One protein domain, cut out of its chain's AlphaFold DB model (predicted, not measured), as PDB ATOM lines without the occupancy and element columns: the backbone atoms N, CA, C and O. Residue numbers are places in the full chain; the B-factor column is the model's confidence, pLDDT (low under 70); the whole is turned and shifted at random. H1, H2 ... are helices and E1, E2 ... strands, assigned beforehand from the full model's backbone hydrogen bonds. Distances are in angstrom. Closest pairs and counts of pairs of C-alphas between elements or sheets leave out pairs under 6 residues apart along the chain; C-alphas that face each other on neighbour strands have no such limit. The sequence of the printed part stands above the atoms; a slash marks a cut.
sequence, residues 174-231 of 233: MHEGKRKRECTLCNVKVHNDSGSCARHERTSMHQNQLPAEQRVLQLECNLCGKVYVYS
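This is residues 174 to 231 of the 233 residues of an uncharacterized protein of Daedalea quercina L-15889 (UniProt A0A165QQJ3). Two small two-stranded hairpins, E1 with E2 and E3 with E4, stand at opposite ends of a loose chain, and two short helices, H1 and H2, make a corner between them. H1 packs on the first hairpin, chiefly on E2, while H2 leads on to the second hairpin, which has few contacts with the rest. The printed part has 58 residues with two named helices and four named strands, in the order E1, E2, H1, H2, E3, E4; both sheets are antiparallel and the class is mixed, helices and strands. The whole is loose, with a radius of gyration of the C-alphas of 13.6 A, and only just flat, spanning 39 by 27 by 13 A.

E1 is residues 178 to 182, 12.8 A from first to last C-alpha, and begins with C-alpha 178 at (3.342, -36.595, -42.452). E2 is residues 189 to 191. H1, residues 194 to 201, measures 10.7 A, with C-alpha 194 at (-9.462, -30.837, -38.581). H2 is residues 204 to 209, 8.8 A long. E3 is residues 217 to 220, 9.4 A long, and E4 is residues 227 to 230, 9.7 A long, with C-alpha 230 at (-24.902, -14.694, -49.208).

Residues 174 to 175 pair antiparallel with residues 178 to 179 of E1. E1 and E2 form a hairpin, antiparallel at 134 degrees between directions; N 181 and O 190 are within hydrogen-bond range at 2.9 A, as are N 190 and O 181 at 2.9 A. The closest C-alphas of E2 and H1 are those of Val 190 and Ser 196, 6.2 A apart. E1 and H1 are near each other, with 5 pairs of C-alphas within 10 A. H1 and H2 are close but not clearly touching: their closest C-alphas, of His 200 and His 206, are 6.9 A apart. Their lines stand only just about perpendicular, at 70.0 degrees. In H1 and H2 every O i to N i+4 pair is within hydrogen-bond range. The closest C-alphas of H2 and E3 are those of Gln 207 and Leu 217, 7.6 A apart. E3 and E4 form the other hairpin, antiparallel at 161 degrees, with N 228 and O 219 within hydrogen-bond range at 2.8 A. Among the pairs that are apart are E1 and E3, E2 and E4, and H1 and E4.

The two C-alphas farthest apart, those of Gly 177 and Ser 231, are 41.4 A apart. The printed part has no cut. No link is long; those from E2 to H1 and from H1 to H2 are tight. The mean pLDDT of the printed part is 85.0, and residues 216 to 219, residue 222 and residues 230 to 231 are under 70.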
ATOM      1  N   MET A 174       0.197 -41.088 -46.254       96.38
ATOM      2  CA  MET A 174       1.500 -40.611 -45.793       96.38
ATOM      3  C   MET A 174       2.234 -39.936 -46.948       96.38
ATOM      4  O   MET A 174       2.418 -40.533 -48.005       96.38
ATOM      5  N   HIS A 175       2.684 -38.705 -46.733       94.31
ATOM      6  CA  HIS A 175       3.507 -37.971 -47.686       94.31
ATOM      7  C   HIS A 175       4.577 -37.200 -46.917       94.31
ATOM      8  O   HIS A 175       4.250 -36.441 -46.003       94.31
ATOM      9  N   GLU A 176       5.847 -37.448 -47.246       94.88
ATOM     10  CA  GLU A 176       7.010 -36.850 -46.562       94.88
ATOM     11  C   GLU A 176       7.014 -37.117 -45.043       94.88
ATOM     12  O   GLU A 176       7.317 -36.246 -44.231       94.88
ATOM     13  N   GLY A 177       6.592 -38.318 -44.634       94.50
ATOM     14  CA  GLY A 177       6.511 -38.695 -43.218       94.50
ATOM     15  C   GLY A 177       5.365 -38.040 -42.436       94.50
ATOM     16  O   GLY A 177       5.230 -38.292 -41.242       94.50
ATOM     17  N   LYS A 178       4.505 -37.240 -43.081       95.31
ATOM     18  CA  LYS A 178       3.342 -36.595 -42.452       95.31
ATOM     19  C   LYS A 178       2.036 -37.173 -42.999       95.31
ATOM     20  O   LYS A 178       1.934 -37.486 -44.185       95.31
ATOM     21  N   ARG A 179       1.013 -37.288 -42.143       95.38
ATOM     22  CA  ARG A 179      -0.348 -37.656 -42.572       95.38
ATOM     23  C   ARG A 179      -0.987 -36.466 -43.289       95.38
ATOM     24  O   ARG A 179      -1.146 -35.399 -42.692       95.38
ATOM     25  N   LYS A 180      -1.351 -36.655 -44.554       96.81
ATOM     26  CA  LYS A 180      -2.045 -35.670 -45.388       96.81
ATOM     27  C   LYS A 180      -3.389 -36.239 -45.866       96.81
ATOM     28  O   LYS A 180      -3.608 -37.451 -45.830       96.81
ATOM     29  N   ARG A 181      -4.297 -35.352 -46.266       95.50
ATOM     30  CA  ARG A 181      -5.496 -35.654 -47.059       95.50
ATOM     31  C   ARG A 181      -5.486 -34.769 -48.293       95.50
ATOM     32  O   ARG A 181      -4.876 -33.703 -48.284       95.50
ATOM     33  N   GLU A 182      -6.159 -35.211 -49.338       95.38
ATOM     34  CA  GLU A 182      -6.294 -34.464 -50.582       95.38
ATOM     35  C   GLU A 182      -7.758 -34.101 -50.785       95.38
ATOM     36  O   GLU A 182      -8.643 -34.946 -50.640       95.38
ATOM     37  N   CYS A 183      -8.018 -32.827 -51.065       93.69
ATOM     38  CA  CYS A 183      -9.347 -32.393 -51.450       93.69
ATOM     39  C   CYS A 183      -9.607 -32.885 -52.870       93.69
ATOM     40  O   CYS A 183      -8.895 -32.526 -53.800       93.69
ATOM     41  N   THR A 184     -10.646 -33.681 -53.042       92.06
ATOM     42  CA  THR A 184     -11.015 -34.294 -54.318       92.06
ATOM     43  C   THR A 184     -11.606 -33.293 -55.318       92.06
ATOM     44  O   THR A 184     -11.735 -33.634 -56.489       92.06
ATOM     45  N   LEU A 185     -11.978 -32.085 -54.881       90.69
ATOM     46  CA  LEU A 185     -12.509 -31.040 -55.764       90.69
ATOM     47  C   LEU A 185     -11.396 -30.215 -56.416       90.69
ATOM     48  O   LEU A 185     -11.494 -29.859 -57.583       90.69
ATOM     49  N   CYS A 186     -10.333 -29.908 -55.671       91.81
ATOM     50  CA  CYS A 186      -9.267 -29.014 -56.131       91.81
ATOM     51  C   CYS A 186      -7.865 -29.649 -56.122       91.81
ATOM     52  O   CYS A 186      -6.891 -28.955 -56.392       91.81
ATOM     53  N   ASN A 187      -7.742 -30.939 -55.781       92.69
ATOM     54  CA  ASN A 187      -6.487 -31.706 -55.685       92.69
ATOM     55  C   ASN A 187      -5.419 -31.080 -54.766       92.69
ATOM     56  O   ASN A 187      -4.214 -31.267 -54.939       92.69
ATOM     57  N   VAL A 188      -5.854 -30.318 -53.759       93.25
ATOM     58  CA  VAL A 188      -4.953 -29.696 -52.780       93.25
ATOM     59  C   VAL A 188      -4.692 -30.661 -51.638       93.25
ATOM     60  O   VAL A 188      -5.620 -31.207 -51.041       93.25
ATOM     61  N   LYS A 189      -3.414 -30.824 -51.297       95.44
ATOM     62  CA  LYS A 189      -2.958 -31.693 -50.211       95.44
ATOM     63  C   LYS A 189      -2.774 -30.877 -48.940       95.44
ATOM     64  O   LYS A 189      -1.903 -30.016 -48.875       95.44
ATOM     65  N   VAL A 190      -3.560 -31.184 -47.919       95.19
ATOM     66  CA  VAL A 190      -3.503 -30.532 -46.605       95.19
ATOM     67  C   VAL A 190      -3.102 -31.530 -45.529       95.19
ATOM     68  O   VAL A 190      -3.168 -32.746 -45.723       95.19
ATOM     69  N   HIS A 191      -2.673 -31.031 -44.374       95.31
ATOM     70  CA  HIS A 191      -2.463 -31.890 -43.216       95.31
ATOM     71  C   HIS A 191      -3.776 -32.542 -42.775       95.31
ATOM     72  O   HIS A 191      -4.845 -31.939 -42.838       95.31
ATOM     73  N   ASN A 192      -3.692 -33.809 -42.355       93.12
ATOM     74  CA  ASN A 192      -4.832 -34.564 -41.837       93.12
ATOM     75  C   ASN A 192      -5.150 -34.150 -40.388       93.12
ATOM     76  O   ASN A 192      -5.125 -34.970 -39.470       93.12
ATOM     77  N   ASP A 193      -5.401 -32.864 -40.190       92.06
ATOM     78  CA  ASP A 193      -5.933 -32.282 -38.970       92.06
ATOM     79  C   ASP A 193      -7.206 -31.498 -39.314       92.06
ATOM     80  O   ASP A 193      -7.352 -30.945 -40.411       92.06
ATOM     81  N   SER A 194      -8.162 -31.486 -38.384       84.44
ATOM     82  CA  SER A 194      -9.462 -30.837 -38.581       84.44
ATOM     83  C   SER A 194      -9.327 -29.334 -38.846       84.44
ATOM     84  O   SER A 194     -10.119 -28.778 -39.604       84.44
ATOM     85  N   GLY A 195      -8.301 -28.687 -38.284       91.00
ATOM     86  CA  GLY A 195      -8.028 -27.265 -38.480       91.00
ATOM     87  C   GLY A 195      -7.613 -26.931 -39.913       91.00
ATOM     88  O   GLY A 195      -8.163 -26.006 -40.512       91.00
ATOM     89  N   SER A 196      -6.677 -27.692 -40.483       91.81
ATOM     90  CA  SER A 196      -6.210 -27.508 -41.861       91.81
ATOM     91  C   SER A 196      -7.308 -27.790 -42.884       91.81
ATOM     92  O   SER A 196      -7.479 -27.006 -43.817       91.81
ATOM     93  N   CYS A 197      -8.091 -28.856 -42.688       90.19
ATOM     94  CA  CYS A 197      -9.207 -29.186 -43.579       90.19
ATOM     95  C   CYS A 197     -10.281 -28.081 -43.560       90.19
ATOM     96  O   CYS A 197     -10.643 -27.559 -44.612       90.19
ATOM     97  N   ALA A 198     -10.707 -27.628 -42.375       88.19
ATOM     98  CA  ALA A 198     -11.717 -26.571 -42.242       88.19
ATOM     99  C   ALA A 198     -11.233 -25.195 -42.738       88.19
ATOM    100  O   ALA A 198     -12.022 -24.356 -43.175       88.19
ATOM    101  N   ARG A 199      -9.926 -24.912 -42.656       89.25
ATOM    102  CA  ARG A 199      -9.348 -23.692 -43.238       89.25
ATOM    103  C   ARG A 199      -9.362 -23.753 -44.759       89.25
ATOM    104  O   ARG A 199      -9.708 -22.761 -45.388       89.25
ATOM    105  N   HIS A 200      -9.019 -24.906 -45.329       92.56
ATOM    106  CA  HIS A 200      -9.057 -25.125 -46.769       92.56
ATOM    107  C   HIS A 200     -10.469 -24.958 -47.342       92.56
ATOM    108  O   HIS A 200     -10.636 -24.245 -48.327       92.56
ATOM    109  N   GLU A 201     -11.484 -25.536 -46.696       89.75
ATOM    110  CA  GLU A 201     -12.883 -25.438 -47.144       89.75
ATOM    111  C   GLU A 201     -13.391 -23.990 -47.197       89.75
ATOM    112  O   GLU A 201     -14.225 -23.656 -48.032       89.75
ATOM    113  N   ARG A 202     -12.846 -23.097 -46.363       87.19
ATOM    114  CA  ARG A 202     -13.179 -21.663 -46.363       87.19
ATOM    115  C   ARG A 202     -12.402 -20.838 -47.391       87.19
ATOM    116  O   ARG A 202     -12.651 -19.642 -47.520       87.19
ATOM    117  N   THR A 203     -11.445 -21.426 -48.108       87.94
ATOM    118  CA  THR A 203     -10.695 -20.682 -49.129       87.94
ATOM    119  C   THR A 203     -11.590 -20.344 -50.319       87.94
ATOM    120  O   THR A 203     -12.376 -21.175 -50.772       87.94
ATOM    121  N   SER A 204     -11.428 -19.137 -50.872       84.19
ATOM    122  CA  SER A 204     -12.164 -18.699 -52.070       84.19
ATOM    123  C   SER A 204     -11.980 -19.674 -53.239       84.19
ATOM    124  O   SER A 204     -12.938 -20.032 -53.917       84.19
ATOM    125  N   MET A 205     -10.766 -20.207 -53.412       87.56
ATOM    126  CA  MET A 205     -10.479 -21.213 -54.434       87.56
ATOM    127  C   MET A 205     -11.336 -22.477 -54.270       87.56
ATOM    128  O   MET A 205     -11.888 -22.952 -55.256       87.56
ATOM    129  N   HIS A 206     -11.475 -23.006 -53.049       88.75
ATOM    130  CA  HIS A 206     -12.329 -24.167 -52.791       88.75
ATOM    131  C   HIS A 206     -13.806 -23.836 -53.038       88.75
ATOM    132  O   HIS A 206     -14.491 -24.571 -53.744       88.75
ATOM    133  N   GLN A 207     -14.276 -22.694 -52.530       86.94
ATOM    134  CA  GLN A 207     -15.663 -22.252 -52.708       86.94
ATOM    135  C   GLN A 207     -16.036 -22.059 -54.184       86.94
ATOM    136  O   GLN A 207     -17.143 -22.396 -54.588       86.94
ATOM    137  N   ASN A 208     -15.109 -21.604 -55.028       85.94
ATOM    138  CA  ASN A 208     -15.364 -21.449 -56.462       85.94
ATOM    139  C   ASN A 208     -15.511 -22.789 -57.202       85.94
ATOM    140  O   ASN A 208     -16.223 -22.848 -58.206       85.94
ATOM    141  N   GLN A 209     -14.874 -23.854 -56.701       87.88
ATOM    142  CA  GLN A 209     -14.983 -25.207 -57.260       87.88
ATOM    143  C   GLN A 209     -16.260 -25.933 -56.810       87.88
ATOM    144  O   GLN A 209     -16.639 -26.932 -57.420       87.88
ATOM    145  N   LEU A 210     -16.942 -25.441 -55.770       85.50
ATOM    146  CA  LEU A 210     -18.219 -26.001 -55.343       85.50
ATOM    147  C   LEU A 210     -19.345 -25.631 -56.330       85.50
ATOM    148  O   LEU A 210     -19.353 -24.513 -56.873       85.50
ATOM    149  N   PRO A 211     -20.325 -26.533 -56.545       83.06
ATOM    150  CA  PRO A 211     -21.569 -26.212 -57.241       83.06
ATOM    151  C   PRO A 211     -22.246 -24.997 -56.601       83.06
ATOM    152  O   PRO A 211     -22.193 -24.852 -55.384       83.06
ATOM    153  N   ALA A 212     -22.908 -24.146 -57.393       79.50
ATOM    154  CA  ALA A 212     -23.513 -22.894 -56.912       79.50
ATOM    155  C   ALA A 212     -24.439 -23.086 -55.693       79.50
ATOM    156  O   ALA A 212     -24.435 -22.265 -54.783       79.50
ATOM    157  N   GLU A 213     -25.153 -24.210 -55.647       77.31
ATOM    158  CA  GLU A 213     -26.061 -24.615 -54.565       77.31
ATOM    159  C   GLU A 213     -25.339 -24.913 -53.238       77.31
ATOM    160  O   GLU A 213     -25.937 -24.826 -52.170       77.31
ATOM    161  N   GLN A 214     -24.050 -25.259 -53.299       73.81
ATOM    162  CA  GLN A 214     -23.204 -25.615 -52.156       73.81
ATOM    163  C   GLN A 214     -22.191 -24.524 -51.802       73.81
ATOM    164  O   GLN A 214     -21.435 -24.680 -50.842       73.81
ATOM    165  N   ARG A 215     -22.147 -23.421 -52.561       74.44
ATOM    166  CA  ARG A 215     -21.268 -22.289 -52.255       74.44
ATOM    167  C   ARG A 215     -21.771 -21.608 -50.996       74.44
ATOM    168  O   ARG A 215     -22.721 -20.829 -51.021       74.44
ATOM    169  N   VAL A 216     -21.107 -21.887 -49.884       65.75
ATOM    170  CA  VAL A 216     -21.348 -21.191 -48.628       65.75
ATOM    171  C   VAL A 216     -20.453 -19.961 -48.628       65.75
ATOM    172  O   VAL A 216     -19.329 -19.971 -48.128       65.75
ATOM    173  N   LEU A 217     -20.965 -18.863 -49.182       66.69
ATOM    174  CA  LEU A 217     -20.390 -17.537 -48.975       66.69
ATOM    175  C   LEU A 217     -20.778 -17.060 -47.569       66.69
ATOM    176  O   LEU A 217     -21.625 -16.186 -47.399       66.69
ATOM    177  N   GLN A 218     -20.191 -17.701 -46.555       65.94
ATOM    178  CA  GLN A 218     -20.169 -17.199 -45.188       65.94
ATOM    179  C   GLN A 218     -18.905 -16.373 -45.003       65.94
ATOM    180  O   GLN A 218     -17.810 -16.901 -44.820       65.94
ATOM    181  N   LEU A 219     -19.068 -15.058 -45.084       68.75
ATOM    182  CA  LEU A 219     -18.014 -14.102 -44.784       68.75
ATOM    183  C   LEU A 219     -18.164 -13.692 -43.324       68.75
ATOM    184  O   LEU A 219     -19.132 -13.034 -42.954       68.75
ATOM    185  N   GLU A 220     -17.219 -14.097 -42.486       74.81
ATOM    186  CA  GLU A 220     -17.113 -13.575 -41.129       74.81
ATOM    187  C   GLU A 220     -16.273 -12.298 -41.153       74.81
ATOM    188  O   GLU A 220     -15.144 -12.279 -41.647       74.81
ATOM    189  N   CYS A 221     -16.824 -11.206 -40.633       72.88
ATOM    190  CA  CYS A 221     -16.067  -9.979 -40.464       72.88
ATOM    191  C   CYS A 221     -15.141 -10.112 -39.251       72.88
ATOM    192  O   CYS A 221     -15.610 -10.112 -38.116       72.88
ATOM    193  N   ASN A 222     -13.824 -10.137 -39.473       69.75
ATOM    194  CA  ASN A 222     -12.828 -10.236 -38.395       69.75
ATOM    195  C   ASN A 222     -12.873  -9.065 -37.392       69.75
ATOM    196  O   ASN A 222     -12.355  -9.191 -36.288       69.75
ATOM    197  N   LEU A 223     -13.471  -7.925 -37.765       75.12
ATOM    198  CA  LEU A 223     -13.573  -6.747 -36.897       75.12
ATOM    199  C   LEU A 223     -14.774  -6.816 -35.948       75.12
ATOM    200  O   LEU A 223     -14.673  -6.387 -34.804       75.12
ATOM    201  N   CYS A 224     -15.917  -7.332 -36.412       86.31
ATOM    202  CA  CYS A 224     -17.159  -7.339 -35.630       86.31
ATOM    203  C   CYS A 224     -17.697  -8.739 -35.302       86.31
ATOM    204  O   CYS A 224     -18.719  -8.846 -34.627       86.31
ATOM    205  N   GLY A 225     -17.048  -9.801 -35.788       81.31
ATOM    206  CA  GLY A 225     -17.441 -11.200 -35.586       81.31
ATOM    207  C   GLY A 225     -18.779 -11.580 -36.225       81.31
ATOM    208  O   GLY A 225     -19.332 -12.635 -35.928       81.31
ATOM    209  N   LYS A 226     -19.360 -10.714 -37.067       85.38
ATOM    210  CA  LYS A 226     -20.639 -11.000 -37.725       85.38
ATOM    211  C   LYS A 226     -20.412 -11.867 -38.954       85.38
ATOM    212  O   LYS A 226     -19.564 -11.553 -39.787       85.38
ATOM    213  N   VAL A 227     -21.214 -12.920 -39.068       77.00
ATOM    214  CA  VAL A 227     -21.249 -13.815 -40.227       77.00
ATOM    215  C   VAL A 227     -22.310 -13.317 -41.203       77.00
ATOM    216  O   VAL A 227     -23.484 -13.198 -40.851       77.00
ATOM    217  N   TYR A 228     -21.896 -13.037 -42.432       78.69
ATOM    218  CA  TYR A 228     -22.765 -12.670 -43.541       78.69
ATOM    219  C   TYR A 228     -22.940 -13.888 -44.439       78.69
ATOM    220  O   TYR A 228     -21.957 -14.399 -44.972       78.69
ATOM    221  N   VAL A 229     -24.178 -14.365 -44.581       74.69
ATOM    222  CA  VAL A 229     -24.533 -15.468 -45.484       74.69
ATOM    223  C   VAL A 229     -25.070 -14.859 -46.776       74.69
ATOM    224  O   VAL A 229     -26.130 -14.235 -46.757       74.69
ATOM    225  N   TYR A 230     -24.366 -15.039 -47.891       63.53
ATOM    226  CA  TYR A 230     -24.902 -14.694 -49.208       63.53
ATOM    227  C   TYR A 230     -25.615 -15.908 -49.804       63.53
ATOM    228  O   TYR A 230     -24.983 -16.910 -50.126       63.53
ATOM    229  N   SER A 231     -26.934 -15.808 -49.966       51.56
ATOM    230  CA  SER A 231     -27.708 -16.714 -50.813       51.56
ATOM    231  C   SER A 231     -27.837 -16.091 -52.201       51.56
ATOM    232  O   SER A 231     -28.404 -15.004 -52.324       51.56
TER     233      SER A 231